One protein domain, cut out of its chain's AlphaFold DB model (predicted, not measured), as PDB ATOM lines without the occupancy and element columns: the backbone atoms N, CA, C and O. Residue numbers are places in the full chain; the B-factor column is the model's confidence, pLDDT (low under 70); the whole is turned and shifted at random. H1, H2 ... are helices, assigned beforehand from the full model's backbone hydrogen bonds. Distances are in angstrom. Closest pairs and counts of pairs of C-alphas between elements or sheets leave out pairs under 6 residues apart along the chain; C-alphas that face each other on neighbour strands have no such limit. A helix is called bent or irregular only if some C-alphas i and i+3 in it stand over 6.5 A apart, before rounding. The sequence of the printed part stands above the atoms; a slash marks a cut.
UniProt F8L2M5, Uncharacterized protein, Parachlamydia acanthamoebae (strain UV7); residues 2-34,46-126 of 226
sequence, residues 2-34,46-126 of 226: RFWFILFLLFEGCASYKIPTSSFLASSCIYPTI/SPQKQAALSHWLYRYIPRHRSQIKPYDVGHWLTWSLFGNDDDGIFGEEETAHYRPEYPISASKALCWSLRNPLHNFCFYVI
ATOM      1  N   ARG A   2     225.252 150.984 134.523       66.94
ATOM      2  CA  ARG A   2     224.380 150.193 133.621       66.94
ATOM      3  C   ARG A   2     223.010 149.777 134.198       66.94
ATOM      4  O   ARG A   2     222.061 149.656 133.438       66.94
ATOM      5  N   PHE A   3     222.880 149.622 135.520       67.25
ATOM      6  CA  PHE A   3     221.611 149.227 136.157       67.25
ATOM      7  C   PHE A   3     220.520 150.309 136.057       67.25
ATOM      8  O   PHE A   3     219.381 150.018 135.709       67.25
ATOM      9  N   TRP A   4     220.891 151.574 136.271       65.19
ATOM     10  CA  TRP A   4     219.973 152.711 136.157       65.19
ATOM     11  C   TRP A   4     219.443 152.907 134.733       65.19
ATOM     12  O   TRP A   4     218.294 153.294 134.560       65.19
ATOM     13  N   PHE A   5     220.248 152.576 133.720       66.44
ATOM     14  CA  PHE A   5     219.841 152.671 132.319       66.44
ATOM     15  C   PHE A   5     218.782 151.621 131.952       66.44
ATOM     16  O   PHE A   5     217.816 151.936 131.270       66.44
ATOM     17  N   ILE A   6     218.912 150.391 132.461       64.00
ATOM     18  CA  ILE A   6     217.911 149.331 132.260       64.00
ATOM     19  C   ILE A   6     216.599 149.690 132.964       64.00
ATOM     20  O   ILE A   6     215.532 149.533 132.379       64.00
ATOM     21  N   LEU A   7     216.670 150.228 134.187       62.69
ATOM     22  CA  LEU A   7     215.481 150.688 134.904       62.69
ATOM     23  C   LEU A   7     214.776 151.818 134.133       62.69
ATOM     24  O   LEU A   7     213.563 151.778 133.966       62.69
ATOM     25  N   PHE A   8     215.537 152.777 133.601       65.31
ATOM     26  CA  PHE A   8     215.005 153.875 132.793       65.31
ATOM     27  C   PHE A   8     214.351 153.377 131.493       65.31
ATOM     28  O   PHE A   8     213.253 153.811 131.163       65.31
ATOM     29  N   LEU A   9     214.953 152.400 130.804       63.19
ATOM     30  CA  LEU A   9     214.370 151.779 129.604       63.19
ATOM     31  C   LEU A   9     213.082 150.987 129.885       63.19
ATOM     32  O   LEU A   9     212.216 150.925 129.018       63.19
ATOM     33  N   LEU A  10     212.926 150.409 131.082       61.09
ATOM     34  CA  LEU A  10     211.670 149.765 131.493       61.09
ATOM     35  C   LEU A  10     210.546 150.782 131.747       61.09
ATOM     36  O   LEU A  10     209.377 150.442 131.576       61.09
ATOM     37  N   PHE A  11     210.885 152.019 132.128       60.38
ATOM     38  CA  PHE A  11     209.920 153.111 132.302       60.38
ATOM     39  C   PHE A  11     209.648 153.898 131.006       60.38
ATOM     40  O   PHE A  11     208.551 154.422 130.845       60.38
ATOM     41  N   GLU A  12     210.592 153.918 130.061       58.59
ATOM     42  CA  GLU A  12     210.447 154.448 128.691       58.59
ATOM     43  C   GLU A  12     209.912 153.386 127.706       58.59
ATOM     44  O   GLU A  12     210.195 153.417 126.505       58.59
ATOM     45  N   GLY A  13     209.125 152.416 128.191       55.28
ATOM     46  CA  GLY A  13     208.322 151.573 127.305       55.28
ATOM     47  C   GLY A  13     207.496 152.487 126.401       55.28
ATOM     48  O   GLY A  13     206.824 153.385 126.907       55.28
ATOM     49  N   CYS A  14     207.613 152.343 125.070       56.06
ATOM     50  CA  CYS A  14     207.116 153.358 124.141       56.06
ATOM     51  C   CYS A  14     205.681 153.758 124.503       56.06
ATOM     52  O   CYS A  14     204.770 152.933 124.433       56.06
ATOM     53  N   ALA A  15     205.467 155.037 124.822       56.31
ATOM     54  CA  ALA A  15     204.159 155.603 125.170       56.31
ATOM     55  C   ALA A  15     203.055 155.348 124.111       56.31
ATOM     56  O   ALA A  15     201.885 155.618 124.355       56.31
ATOM     57  N   SER A  16     203.420 154.802 122.944       60.25
ATOM     58  CA  SER A  16     202.538 154.314 121.879       60.25
ATOM     59  C   SER A  16     201.774 153.019 122.225       60.25
ATOM     60  O   SER A  16     200.801 152.672 121.552       60.25
ATOM     61  N   TYR A  17     202.175 152.279 123.262       67.25
ATOM     62  CA  TYR A  17     201.550 150.990 123.581       67.25
ATOM     63  C   TYR A  17     200.340 151.082 124.508       67.25
ATOM     64  O   TYR A  17     199.566 150.128 124.565       67.25
ATOM     65  N   LYS A  18     200.096 152.237 125.124       81.56
ATOM     66  CA  LYS A  18     198.933 152.477 125.977       81.56
ATOM     67  C   LYS A  18     197.848 153.258 125.229       81.56
ATOM     68  O   LYS A  18     198.144 154.218 124.524       81.56
ATOM     69  N   ILE A  19     196.577 152.913 125.447       81.81
ATOM     70  CA  ILE A  19     195.451 153.772 125.044       81.81
ATOM     71  C   ILE A  19     195.433 155.015 125.957       81.81
ATOM     72  O   ILE A  19     195.308 154.856 127.180       81.81
ATOM     73  N   PRO A  20     195.537 156.250 125.426       84.88
ATOM     74  CA  PRO A  20     195.472 157.464 126.238       84.88
ATOM     75  C   PRO A  20     194.205 157.505 127.096       84.88
ATOM     76  O   PRO A  20     193.142 157.069 126.663       84.88
ATOM     77  N   THR A  21     194.297 158.032 128.319       82.38
ATOM     78  CA  THR A  21     193.147 158.081 129.242       82.38
ATOM     79  C   THR A  21     191.984 158.890 128.676       82.38
ATOM     80  O   THR A  21     190.843 158.461 128.801       82.38
ATOM     81  N   SER A  22     192.262 159.979 127.959       82.31
ATOM     82  CA  SER A  22     191.247 160.741 127.226       82.31
ATOM     83  C   SER A  22     190.509 159.891 126.182       82.31
ATOM     84  O   SER A  22     189.282 159.877 126.160       82.31
ATOM     85  N   SER A  23     191.241 159.133 125.358       80.62
ATOM     86  CA  SER A  23     190.665 158.249 124.334       80.62
ATOM     87  C   SER A  23     189.898 157.071 124.935       80.62
ATOM     88  O   SER A  23     188.844 156.696 124.424       80.62
ATOM     89  N   PHE A  24     190.412 156.494 126.027       80.50
ATOM     90  CA  PHE A  24     189.753 155.406 126.744       80.50
ATOM     91  C   PHE A  24     188.384 155.848 127.261       80.50
ATOM     92  O   PHE A  24     187.391 155.195 126.969       80.50
ATOM     93  N   LEU A  25     188.311 156.994 127.939       77.31
ATOM     94  CA  LEU A  25     187.050 157.516 128.466       77.31
ATOM     95  C   LEU A  25     186.042 157.854 127.370       77.31
ATOM     96  O   LEU A  25     184.876 157.503 127.504       77.31
ATOM     97  N   ALA A  26     186.497 158.463 126.270       74.88
ATOM     98  CA  ALA A  26     185.638 158.737 125.120       74.88
ATOM     99  C   ALA A  26     185.040 157.448 124.521       74.88
ATOM    100  O   ALA A  26     183.905 157.452 124.057       74.88
ATOM    101  N   SER A  27     185.788 156.340 124.566       66.69
ATOM    102  CA  SER A  27     185.345 155.034 124.061       66.69
ATOM    103  C   SER A  27     184.441 154.293 125.054       66.69
ATOM    104  O   SER A  27     183.501 153.618 124.642       66.69
ATOM    105  N   SER A  28     184.684 154.429 126.361       59.97
ATOM    106  CA  SER A  28     183.864 153.821 127.418       59.97
ATOM    107  C   SER A  28     182.445 154.394 127.471       59.97
ATOM    108  O   SER A  28     181.526 153.690 127.870       59.97
ATOM    109  N   CYS A  29     182.234 155.627 126.997       53.66
ATOM    110  CA  CYS A  29     180.896 156.194 126.801       53.66
ATOM    111  C   CYS A  29     180.074 155.474 125.712       53.66
ATOM    112  O   CYS A  29     178.870 155.692 125.626       53.66
ATOM    113  N   ILE A  30     180.702 154.635 124.878       48.66
ATOM    114  CA  ILE A  30     180.058 153.984 123.724       48.66
ATOM    115  C   ILE A  30     179.667 152.530 124.033       48.66
ATOM    116  O   ILE A  30     178.745 152.000 123.416       48.66
ATOM    117  N   TYR A  31     180.311 151.885 125.010       41.88
ATOM    118  CA  TYR A  31     180.018 150.497 125.369       41.88
ATOM    119  C   TYR A  31     179.410 150.416 126.771       41.88
ATOM    120  O   TYR A  31     180.151 150.523 127.749       41.88
ATOM    121  N   PRO A  32     178.086 150.199 126.901       46.03
ATOM    122  CA  PRO A  32     177.500 149.883 128.193       46.03
ATOM    123  C   PRO A  32     178.135 148.585 128.701       46.03
ATOM    124  O   PRO A  32     178.032 147.528 128.076       46.03
ATOM    125  N   THR A  33     178.848 148.672 129.820       46.59
ATOM    126  CA  THR A  33     179.297 147.494 130.558       46.59
ATOM    127  C   THR A  33     178.075 146.655 130.919       46.59
ATOM    128  O   THR A  33     177.118 147.167 131.488       46.59
ATOM    129  N   ILE A  34     178.119 145.369 130.568       45.91
ATOM    130  CA  ILE A  34     177.006 144.403 130.643       45.91
ATOM    131  C   ILE A  34     176.534 144.125 132.090       45.91
ATOM    132  O   ILE A  34     175.500 143.493 132.291       45.91
ATOM    133  N   SER A  46     182.344 165.008 137.582       88.00
ATOM    134  CA  SER A  46     182.629 166.090 138.524       88.00
ATOM    135  C   SER A  46     183.860 166.900 138.073       88.00
ATOM    136  O   SER A  46     184.794 166.327 137.494       88.00
ATOM    137  N   PRO A  47     183.930 168.218 138.347       90.12
ATOM    138  CA  PRO A  47     185.092 169.035 137.979       90.12
ATOM    139  C   PRO A  47     186.415 168.452 138.492       90.12
ATOM    140  O   PRO A  47     187.448 168.527 137.828       90.12
ATOM    141  N   GLN A  48     186.373 167.799 139.656       90.00
ATOM    142  CA  GLN A  48     187.518 167.109 140.229       90.00
ATOM    143  C   GLN A  48     187.942 165.888 139.410       90.00
ATOM    144  O   GLN A  48     189.136 165.720 139.160       90.00
ATOM    145  N   LYS A  49     186.991 165.060 138.967       91.44
ATOM    146  CA  LYS A  49     187.273 163.923 138.087       91.44
ATOM    147  C   LYS A  49     187.854 164.404 136.760       91.44
ATOM    148  O   LYS A  49     188.868 163.877 136.320       91.44
ATOM    149  N   GLN A  50     187.313 165.470 136.170       91.81
ATOM    150  CA  GLN A  50     187.880 166.062 134.950       91.81
ATOM    151  C   GLN A  50     189.328 166.542 135.150       91.81
ATOM    152  O   GLN A  50     190.198 166.235 134.334       91.81
ATOM    153  N   ALA A  51     189.608 167.234 136.259       93.75
ATOM    154  CA  ALA A  51     190.960 167.665 136.614       93.75
ATOM    155  C   ALA A  51     191.912 166.484 136.887       93.75
ATOM    156  O   ALA A  51     193.097 166.555 136.570       93.75
ATOM    157  N   ALA A  52     191.409 165.387 137.459       94.12
ATOM    158  CA  ALA A  52     192.191 164.178 137.704       94.12
ATOM    159  C   ALA A  52     192.603 163.522 136.385       94.12
ATOM    160  O   ALA A  52     193.774 163.213 136.178       94.12
ATOM    161  N   LEU A  53     191.652 163.367 135.466       92.06
ATOM    162  CA  LEU A  53     191.842 162.679 134.190       92.06
ATOM    163  C   LEU A  53     192.771 163.422 133.222       92.06
ATOM    164  O   LEU A  53     193.395 162.784 132.374       92.06
ATOM    165  N   SER A  54     192.897 164.744 133.361       93.88
ATOM    166  CA  SER A  54     193.857 165.558 132.608       93.88
ATOM    167  C   SER A  54     195.259 165.591 133.231       93.88
ATOM    168  O   SER A  54     196.194 166.110 132.618       93.88
ATOM    169  N   HIS A  55     195.449 165.019 134.424       96.12
ATOM    170  CA  HIS A  55     196.728 165.076 135.124       96.12
ATOM    171  C   HIS A  55     197.797 164.200 134.451       96.12
ATOM    172  O   HIS A  55     197.584 163.025 134.144       96.12
ATOM    173  N   TRP A  56     199.009 164.746 134.302       95.69
ATOM    174  CA  TRP A  56     200.122 164.106 133.586       95.69
ATOM    175  C   TRP A  56     200.539 162.743 134.154       95.69
ATOM    176  O   TRP A  56     201.042 161.907 133.410       95.69
ATOM    177  N   LEU A  57     200.324 162.489 135.450       95.94
ATOM    178  CA  LEU A  57     200.613 161.192 136.085       95.94
ATOM    179  C   LEU A  57     199.918 160.025 135.380       95.94
ATOM    180  O   LEU A  57     200.500 158.943 135.303       95.94
ATOM    181  N   TYR A  58     198.739 160.247 134.790       95.50
ATOM    182  CA  TYR A  58     198.065 159.214 134.012       95.50
ATOM    183  C   TYR A  58     198.835 158.790 132.760       95.50
ATOM    184  O   TYR A  58     198.558 157.722 132.217       95.50
ATOM    185  N   ARG A  59     199.828 159.560 132.301       92.38
ATOM    186  CA  ARG A  59     200.760 159.124 131.251       92.38
ATOM    187  C   ARG A  59     201.609 157.936 131.700       92.38
ATOM    188  O   ARG A  59     201.860 157.070 130.881       92.38
ATOM    189  N   TYR A  60     202.001 157.896 132.972       94.00
ATOM    190  CA  TYR A  60     202.907 156.880 133.516       94.00
ATOM    191  C   TYR A  60     202.183 155.789 134.299       94.00
ATOM    192  O   TYR A  60     202.613 154.642 134.285       94.00
ATOM    193  N   ILE A  61     201.087 156.129 134.980       95.56
ATOM    194  CA  ILE A  61     200.260 155.189 135.739       95.56
ATOM    195  C   ILE A  61     198.914 155.100 135.016       95.56
ATOM    196  O   ILE A  61     198.130 156.039 135.099       95.56
ATOM    197  N   PRO A  62     198.633 154.036 134.250       94.81
ATOM    198  CA  PRO A  62     197.337 153.842 133.605       94.81
ATOM    199  C   PRO A  62     196.165 153.987 134.583       94.81
ATOM    200  O   PRO A  62     196.253 153.535 135.722       94.81
ATOM    201  N   ARG A  63     195.062 154.597 134.132       94.12
ATOM    202  CA  ARG A  63     193.823 154.693 134.921       94.12
ATOM    203  C   ARG A  63     193.158 153.334 135.050       94.12
ATOM    204  O   ARG A  63     192.633 153.039 136.119       94.12
ATOM    205  N   HIS A  64     193.165 152.559 133.965       94.12
ATOM    206  CA  HIS A  64     192.526 151.255 133.902       94.12
ATOM    207  C   HIS A  64     193.405 150.198 133.214       94.12
ATOM    208  O   HIS A  64     194.093 150.508 132.236       94.12
ATOM    209  N   ARG A  65     193.350 148.936 133.662       93.62
ATOM    210  CA  ARG A  65     194.145 147.828 133.078       93.62
ATOM    211  C   ARG A  65     193.888 147.588 131.596       93.62
ATOM    212  O   ARG A  65     194.797 147.219 130.867       93.62
ATOM    213  N   SER A  66     192.664 147.834 131.129       92.31
ATOM    214  CA  SER A  66     192.303 147.665 129.711       92.31
ATOM    215  C   SER A  66     193.008 148.658 128.782       92.31
ATOM    216  O   SER A  66     192.968 148.488 127.569       92.31
ATOM    217  N   GLN A  67     193.645 149.700 129.329       92.25
ATOM    218  CA  GLN A  67     194.480 150.614 128.550       92.25
ATOM    219  C   GLN A  67     195.850 150.018 128.218       92.25
ATOM    220  O   GLN A  67     196.554 150.575 127.373       92.25
ATOM    221  N   ILE A  68     196.244 148.949 128.913       92.56
ATOM    222  CA  ILE A  68     197.591 148.389 128.907       92.56
ATOM    223  C   ILE A  68     197.611 147.178 127.984       92.56
ATOM    224  O   ILE A  68     196.873 146.210 128.180       92.56
ATOM    225  N   LYS A  69     198.474 147.205 126.969       91.44
ATOM    226  CA  LYS A  69     198.677 146.031 126.117       91.44
ATOM    227  C   LYS A  69     199.422 144.935 126.895       91.44
ATOM    228  O   LYS A  69     200.247 145.256 127.749       91.44
ATOM    229  N   PRO A  70     199.205 143.640 126.601       91.12
ATOM    230  CA  PRO A  70     199.823 142.544 127.362       91.12
ATOM    231  C   PRO A  70     201.357 142.592 127.438       91.12
ATOM    232  O   PRO A  70     201.940 142.132 128.410       91.12
ATOM    233  N   TYR A  71     202.007 143.164 126.425       89.62
ATOM    234  CA  TYR A  71     203.463 143.267 126.320       89.62
ATOM    235  C   TYR A  71     204.042 144.582 126.883       89.62
ATOM    236  O   TYR A  71     205.253 144.786 126.841       89.62
ATOM    237  N   ASP A  72     203.207 145.482 127.410       92.31
ATOM    238  CA  ASP A  72     203.633 146.766 127.976       92.31
ATOM    239  C   ASP A  72     204.003 146.623 129.462       92.31
ATOM    240  O   ASP A  72     203.267 147.012 130.371       92.31
ATOM    241  N   VAL A  73     205.149 145.983 129.708       90.81
ATOM    242  CA  VAL A  73     205.605 145.611 131.058       90.81
ATOM    243  C   VAL A  73     205.759 146.831 131.972       90.81
ATOM    244  O   VAL A  73     205.426 146.750 133.154       90.81
ATOM    245  N   GLY A  74     206.219 147.966 131.436       91.00
ATOM    246  CA  GLY A  74     206.408 149.200 132.200       91.00
ATOM    247  C   GLY A  74     205.095 149.720 132.782       91.00
ATOM    248  O   GLY A  74     204.993 149.940 133.991       91.00
ATOM    249  N   HIS A  75     204.059 149.828 131.948       93.50
ATOM    250  CA  HIS A  75     202.740 150.267 132.399       93.50
ATOM    251  C   HIS A  75     202.036 149.225 133.270       93.50
ATOM    252  O   HIS A  75     201.341 149.606 134.211       93.50
ATOM    253  N   TRP A  76     202.234 147.924 133.023       94.75
ATOM    254  CA  TRP A  76     201.760 146.883 133.942       94.75
ATOM    255  C   TRP A  76     202.376 147.041 135.330       94.75
ATOM    256  O   TRP A  76     201.662 146.935 136.326       94.75
ATOM    257  N   LEU A  77     203.674 147.338 135.413       95.06
ATOM    258  CA  LEU A  77     204.368 147.540 136.681       95.06
ATOM    259  C   LEU A  77     203.842 148.777 137.418       95.06
ATOM    260  O   LEU A  77     203.455 148.674 138.583       95.06
ATOM    261  N   THR A  78     203.771 149.936 136.758       95.31
ATOM    262  CA  THR A  78     203.289 151.173 137.398       95.31
ATOM    263  C   THR A  78     201.816 151.090 137.783       95.31
ATOM    264  O   THR A  78     201.457 151.500 138.886       95.31
ATOM    265  N   TRP A  79     200.965 150.506 136.932       96.44
ATOM    266  CA  TRP A  79     199.556 150.258 137.246       96.44
ATOM    267  C   TRP A  79     199.397 149.298 138.425       96.44
ATOM    268  O   TRP A  79     198.553 149.535 139.285       96.44
ATOM    269  N   SER A  80     200.213 148.244 138.510       96.75
ATOM    270  CA  SER A  80     200.132 147.274 139.610       96.75
ATOM    271  C   SER A  80     200.541 147.888 140.951       96.75
ATOM    272  O   SER A  80     199.908 147.614 141.971       96.75
ATOM    273  N   LEU A  81     201.593 148.715 140.956       96.06
ATOM    274  CA  LEU A  81     202.167 149.289 142.176       96.06
ATOM    275  C   LEU A  81     201.424 150.536 142.673       96.06
ATOM    276  O   LEU A  81     201.243 150.691 143.881       96.06
ATOM    277  N   PHE A  82     201.008 151.417 141.759       96.75
ATOM    278  CA  PHE A  82     200.487 152.754 142.081       96.75
ATOM    279  C   PHE A  82     199.092 153.033 141.519       96.75
ATOM    280  O   PHE A  82     198.511 154.079 141.802       96.75
ATOM    281  N   GLY A  83     198.560 152.137 140.691       96.44
ATOM    282  CA  GLY A  83     197.222 152.286 140.147       96.44
ATOM    283  C   GLY A  83     196.134 151.956 141.170       96.44
ATOM    284  O   GLY A  83     196.346 151.224 142.141       96.44
ATOM    285  N   ASN A  84     194.940 152.464 140.890       96.25
ATOM    286  CA  ASN A  84     193.694 152.029 141.502       96.25
ATOM    287  C   ASN A  84     192.641 151.969 140.384       96.25
ATOM    288  O   ASN A  84     192.220 153.006 139.870       96.25
ATOM    289  N   ASP A  85     192.316 150.751 139.944       94.44
ATOM    290  CA  ASP A  85     191.399 150.479 138.826       94.44
ATOM    291  C   ASP A  85     189.970 150.944 139.137       94.44
ATOM    292  O   ASP A  85     189.265 151.391 138.234       94.44
ATOM    293  N   ASP A  86     189.583 150.905 140.415       92.00
ATOM    294  CA  ASP A  86     188.238 151.235 140.875       92.00
ATOM    295  C   ASP A  86     188.095 152.754 140.991       92.00
ATOM    296  O   ASP A  86     187.360 153.367 140.221       92.00
ATOM    297  N   ASP A  87     188.895 153.389 141.851       94.31
ATOM    298  CA  ASP A  87     188.694 154.787 142.256       94.31
ATOM    299  C   ASP A  87     189.625 155.806 141.571       94.31
ATOM    300  O   ASP A  87     189.496 157.015 141.783       94.31
ATOM    301  N   GLY A  88     190.595 155.336 140.781       95.06
ATOM    302  CA  GLY A  88     191.642 156.169 140.187       95.06
ATOM    303  C   GLY A  88     192.764 156.547 141.158       95.06
ATOM    304  O   GLY A  88     192.686 156.349 142.375       95.06
ATOM    305  N   ILE A  89     193.869 157.071 140.617       96.88
ATOM    306  CA  ILE A  89     195.098 157.343 141.387       96.88
ATOM    307  C   ILE A  89     194.969 158.564 142.303       96.88
ATOM    308  O   ILE A  89     195.848 158.783 143.134       96.88
ATOM    309  N   PHE A  90     193.891 159.343 142.185       96.88
ATOM    310  CA  PHE A  90     193.588 160.465 143.074       96.88
ATOM    311  C   PHE A  90     192.373 160.202 143.973       96.88
ATOM    312  O   PHE A  90     192.034 161.082 144.771       96.88
ATOM    313  N   GLY A  91     191.736 159.029 143.864       94.62
ATOM    314  CA  GLY A  91     190.459 158.739 144.519       94.62
ATOM    315  C   GLY A  91     189.347 159.647 143.994       94.62
ATOM    316  O   GLY A  91     188.587 160.209 144.783       94.62
ATOM    317  N   GLU A  92     189.338 159.879 142.680       92.88
ATOM    318  CA  GLU A  92     188.450 160.830 142.009       92.88
ATOM    319  C   GLU A  92     187.057 160.282 141.679       92.88
ATOM    320  O   GLU A  92     186.204 161.045 141.219       92.88
ATOM    321  N   GLU A  93     186.817 158.985 141.881       90.25
ATOM    322  CA  GLU A  93     185.467 158.433 141.779       90.25
ATOM    323  C   GLU A  93     184.571 158.900 142.930       90.25
ATOM    324  O   GLU A  93     185.007 159.103 144.068       90.25
ATOM    325  N   GLU A  94     183.279 159.033 142.629       84.94
ATOM    326  CA  GLU A  94     182.267 159.491 143.588       84.94
ATOM    327  C   GLU A  94     182.166 158.568 144.809       84.94
ATOM    328  O   GLU A  94     181.917 159.031 145.920       84.94
ATOM    329  N   THR A  95     182.439 157.276 144.617       84.88
ATOM    330  CA  THR A  95     182.465 156.249 145.665       84.88
ATOM    331  C   THR A  95     183.567 156.470 146.696       84.88
ATOM    332  O   THR A  95     183.360 156.194 147.880       84.88
ATOM    333  N   ALA A  96     184.734 156.962 146.274       86.19
ATOM    334  CA  ALA A  96     185.877 157.170 147.158       86.19
ATOM    335  C   ALA A  96     185.793 158.491 147.924       86.19
ATOM    336  O   ALA A  96     186.207 158.547 149.087       86.19
ATOM    337  N   HIS A  97     185.302 159.546 147.262       85.19
ATOM    338  CA  HIS A  97     185.165 160.903 147.803       85.19
ATOM    339  C   HIS A  97     186.410 161.365 148.588       85.19
ATOM    340  O   HIS A  97     186.333 161.908 149.696       85.19
ATOM    341  N   TYR A  98     187.604 161.087 148.053       91.38
ATOM    342  CA  TYR A  98     188.840 161.292 148.797       91.38
ATOM    343  C   TYR A  98     189.286 162.753 148.748       91.38
ATOM    344  O   TYR A  98     189.812 163.220 147.735       91.38
ATOM    345  N   ARG A  99     189.144 163.465 149.877       91.12
ATOM    346  CA  ARG A  99     189.606 164.858 150.048       91.12
ATOM    347  C   ARG A  99     189.153 165.752 148.880       91.12
ATOM    348  O   ARG A  99     190.013 166.266 148.146       91.12
ATOM    349  N   PRO A 100     187.839 165.859 148.621       91.69
ATOM    350  CA  PRO A 100     187.307 166.577 147.464       91.69
ATOM    351  C   PRO A 100     187.756 168.042 147.404       91.69
ATOM    352  O   PRO A 100     188.001 168.562 146.321       91.69
ATOM    353  N   GLU A 101     187.958 168.665 148.561       93.25
ATOM    354  CA  GLU A 101     188.404 170.043 148.746       93.25
ATOM    355  C   GLU A 101     189.869 170.292 148.347       93.25
ATOM    356  O   GLU A 101     190.267 171.436 148.140       93.25
ATOM    357  N   TYR A 102     190.680 169.237 148.205       94.19
ATOM    358  CA  TYR A 102     192.087 169.361 147.822       94.19
ATOM    359  C   TYR A 102     192.261 169.290 146.299       94.19
ATOM    360  O   TYR A 102     191.708 168.383 145.658       94.19
ATOM    361  N   PRO A 103     193.096 170.171 145.712       95.44
ATOM    362  CA  PRO A 103     193.377 170.135 144.287       95.44
ATOM    363  C   PRO A 103     194.089 168.838 143.894       95.44
ATOM    364  O   PRO A 103     194.868 168.252 144.658       95.44
ATOM    365  N   ILE A 104     193.836 168.409 142.660       97.19
ATOM    366  CA  ILE A 104     194.536 167.282 142.049       97.19
ATOM    367  C   ILE A 104     196.027 167.615 141.964       97.19
ATOM    368  O   ILE A 104     196.428 168.613 141.372       97.19
ATOM    369  N   SER A 105     196.849 166.779 142.592       97.19
ATOM    370  CA  SER A 105     198.297 166.961 142.668       97.19
ATOM    371  C   SER A 105     199.000 165.632 142.930       97.19
ATOM    372  O   SER A 105     198.406 164.699 143.477       97.19
ATOM    373  N   ALA A 106     200.294 165.549 142.610       97.25
ATOM    374  CA  ALA A 106     201.100 164.359 142.896       97.25
ATOM    375  C   ALA A 106     201.128 163.998 144.394       97.25
ATOM    376  O   ALA A 106     201.118 162.821 144.743       97.25
ATOM    377  N   SER A 107     201.084 164.999 145.283       97.00
ATOM    378  CA  SER A 107     200.982 164.779 146.733       97.00
ATOM    379  C   SER A 107     199.668 164.090 147.112       97.00
ATOM    380  O   SER A 107     199.676 163.114 147.861       97.00
ATOM    381  N   LYS A 108     198.539 164.515 146.521       96.38
ATOM    382  CA  LYS A 108     197.243 163.845 146.710       96.38
ATOM    383  C   LYS A 108     197.290 162.390 146.232       96.38
ATOM    384  O   LYS A 108     196.844 161.517 146.974       96.38
ATOM    385  N   ALA A 109     197.878 162.126 145.061       96.88
ATOM    386  CA  ALA A 109     198.038 160.763 144.544       96.88
ATOM    387  C   ALA A 109     198.904 159.882 145.456       96.88
ATOM    388  O   ALA A 109     198.562 158.730 145.725       96.88
ATOM    389  N   LEU A 110     199.998 160.430 145.991       96.12
ATOM    390  CA  LEU A 110     200.853 159.727 146.944       96.12
ATOM    391  C   LEU A 110     200.106 159.427 148.251       96.12
ATOM    392  O   LEU A 110     200.110 158.287 148.709       96.12
ATOM    393  N   CYS A 111     199.421 160.414 148.839       96.56
ATOM    394  CA  CYS A 111     198.621 160.211 150.050       96.56
ATOM    395  C   CYS A 111     197.495 159.188 149.844       96.56
ATOM    396  O   CYS A 111     197.221 158.401 150.750       96.56
ATOM    397  N   TRP A 112     196.860 159.183 148.670       96.06
ATOM    398  CA  TRP A 112     195.864 158.180 148.301       96.06
ATOM    399  C   TRP A 112     196.485 156.785 148.210       96.06
ATOM    400  O   TRP A 112     196.032 155.866 148.891       96.06
ATOM    401  N   SER A 113     197.591 156.655 147.474       95.31
ATOM    402  CA  SER A 113     198.325 155.394 147.310       95.31
ATOM    403  C   SER A 113     198.794 154.815 148.648       95.31
ATOM    404  O   SER A 113     198.734 153.608 148.857       95.31
ATOM    405  N   LEU A 114     199.203 155.660 149.601       94.88
ATOM    406  CA  LEU A 114     199.634 155.224 150.935       94.88
ATOM    407  C   LEU A 114     198.493 154.706 151.823       94.88
ATOM    408  O   LEU A 114     198.760 153.967 152.770       94.88
ATOM    409  N   ARG A 115     197.227 155.054 151.550       92.62
ATOM    410  CA  ARG A 115     196.083 154.495 152.298       92.62
ATOM    411  C   ARG A 115     195.830 153.031 151.960       92.62
ATOM    412  O   ARG A 115     195.311 152.304 152.805       92.62
ATOM    413  N   ASN A 116     196.157 152.620 150.739       89.00
ATOM    414  CA  ASN A 116     196.002 151.250 150.268       89.00
ATOM    415  C   ASN A 116     197.143 150.899 149.298       89.00
ATOM    416  O   ASN A 116     196.928 150.846 148.083       89.00
ATOM    417  N   PRO A 117     198.372 150.724 149.818       93.19
ATOM    418  CA  PRO A 117     199.523 150.454 148.972       93.19
ATOM    419  C   PRO A 117     199.306 149.150 148.207       93.19
ATOM    420  O   PRO A 117     198.783 148.183 148.762       93.19
ATOM    421  N   LEU A 118     199.745 149.114 146.946       95.50
ATOM    422  CA  LEU A 118     199.645 147.925 146.094       95.50
ATOM    423  C   LEU A 118     198.194 147.460 145.859       95.50
ATOM    424  O   LEU A 118     197.956 146.260 145.711       95.50
ATOM    425  N   HIS A 119     197.226 148.386 145.830       94.94
ATOM    426  CA  HIS A 119     195.809 148.071 145.627       94.94
ATOM    427  C   HIS A 119     195.597 147.156 144.410       94.94
ATOM    428  O   HIS A 119     195.152 146.017 144.561       94.94
ATOM    429  N   ASN A 120     196.006 147.600 143.219       96.31
ATOM    430  CA  ASN A 120     195.833 146.822 141.993       96.31
ATOM    431  C   ASN A 120     196.572 145.483 142.025       96.31
ATOM    432  O   ASN A 120     196.018 144.458 141.624       96.31
ATOM    433  N   PHE A 121     197.798 145.457 142.548       97.06
ATOM    434  CA  PHE A 121     198.544 144.213 142.696       97.06
ATOM    435  C   PHE A 121     197.777 143.190 143.551       97.06
ATOM    436  O   PHE A 121     197.523 142.068 143.105       97.06
ATOM    437  N   CYS A 122     197.326 143.588 144.743       96.75
ATOM    438  CA  CYS A 122     196.623 142.719 145.690       96.75
ATOM    439  C   CYS A 122     195.214 142.309 145.227       96.75
ATOM    440  O   CYS A 122     194.736 141.237 145.610       96.75
ATOM    441  N   PHE A 123     194.537 143.138 144.430       95.75
ATOM    442  CA  PHE A 123     193.159 142.902 143.982       95.75
ATOM    443  C   PHE A 123     193.087 142.149 142.650       95.75
ATOM    444  O   PHE A 123     192.231 141.273 142.484       95.75
ATOM    445  N   TYR A 124     194.002 142.445 141.728       94.88
ATOM    446  CA  TYR A 124     193.895 142.024 140.332       94.88
ATOM    447  C   TYR A 124     195.067 141.184 139.834       94.88
ATOM    448  O   TYR A 124     194.832 140.262 139.059       94.88
ATOM    449  N   VAL A 125     196.302 141.463 140.268       95.19
ATOM    450  CA  VAL A 125     197.481 140.710 139.794       95.19
ATOM    451  C   VAL A 125     197.574 139.365 140.502       95.19
ATOM    452  O   VAL A 125     197.535 138.318 139.864       95.19
ATOM    453  N   ILE A 126     197.655 139.385 141.833       96.19
ATOM    454  CA  ILE A 126     197.620 138.162 142.649       96.19
ATOM    455  C   ILE A 126     196.202 137.862 143.152       96.19
ATOM    456  O   ILE A 126     195.882 136.743 143.568       96.19
TER     457      ILE A 126
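What this domain is: This is residues 2 to 34 and 46 to 126 of the 226 residues of an uncharacterized protein of Parachlamydia acanthamoebae (strain UV7) (UniProt F8L2M5). Seven short helices are set round a core of loops, with few contacts between them: H5 lies near the middle with H7 packed on it, and H1 meets H5 end to end at a corner and makes one end of the longest axis. The two long unnamed stretches, residues 60 to 72 and 83 to 105, pass through the middle, while residues 26 to 34, of which 26 to 28 belong to H2, stick out. The printed part has 114 residues, with seven named helices, H1 to H7 in order along the chain, and no named strand; the class is all helix, though under half of the residues, 56 of 114, are in named elements. The whole is compact, with a radius of gyration of the C-alphas of 14.3 A, and spans 44 by 32 by 27 A.

Where its parts are: H5, residues 73 to 82, is 14.1 A long and begins at C-alpha 73, (205.605, 145.611, 131.058). H1, residues 2 to 11, is 14.8 A long from C-alpha 2 at (224.380, 150.193, 133.621). H6, residues 106 to 115, is 14.5 A long. H2 is residues 21 to 28, H3 residues 47 to 53 and H4 residues 56 to 59. H7, residues 119 to 125, ends at C-alpha 125, (197.481, 140.710, 139.794); it is neither bent nor irregular, but only just: C-alphas 122 and 125 are 6.3 A apart.

How they stand to each other: H5 and H7 touch, opposite ways at a steep tilt of 40 degrees; their closest C-alphas, those of Ser 80 and Phe 121, are 4.6 A apart. H1 and H5 touch only at their ends, about perpendicular at 80 degrees, with the C-alphas of Phe 11 and Gly 74 closest at 5.3 A. H5 and H6 are close but not clearly touching, with the C-alphas of Phe 82 and Ser 113 closest at 6.2 A. H4 and H6 are close but not clearly touching, with the C-alphas of Leu 57 and Ala 106 closest at 7.5 A. H2 is close to but not clearly touching H3 and H4, its Thr 21 C-alpha 6.9 A from those of Leu 53 and Tyr 58. H3 and H4 meet only through their link. H1 and H7 are apart. Every O i to N i+4 pair is within hydrogen-bond range in H1, H2, H3, H5, H6 and H7; H4 is too short for one, and its one O i to N i+3 pair is within range.

The domain as a whole: The C-alphas farthest apart, those of Arg 2 and Ile 34, are 47.8 A apart. Residues 35 to 45 are not printed, and C-alphas 34 and 46 are 23.7 A apart across the cut. The links H4 to H5 and H5 to H6 are long. The mean pLDDT of the printed part is 85.3; residues 2 to 17 and 27 to 34 are under 70.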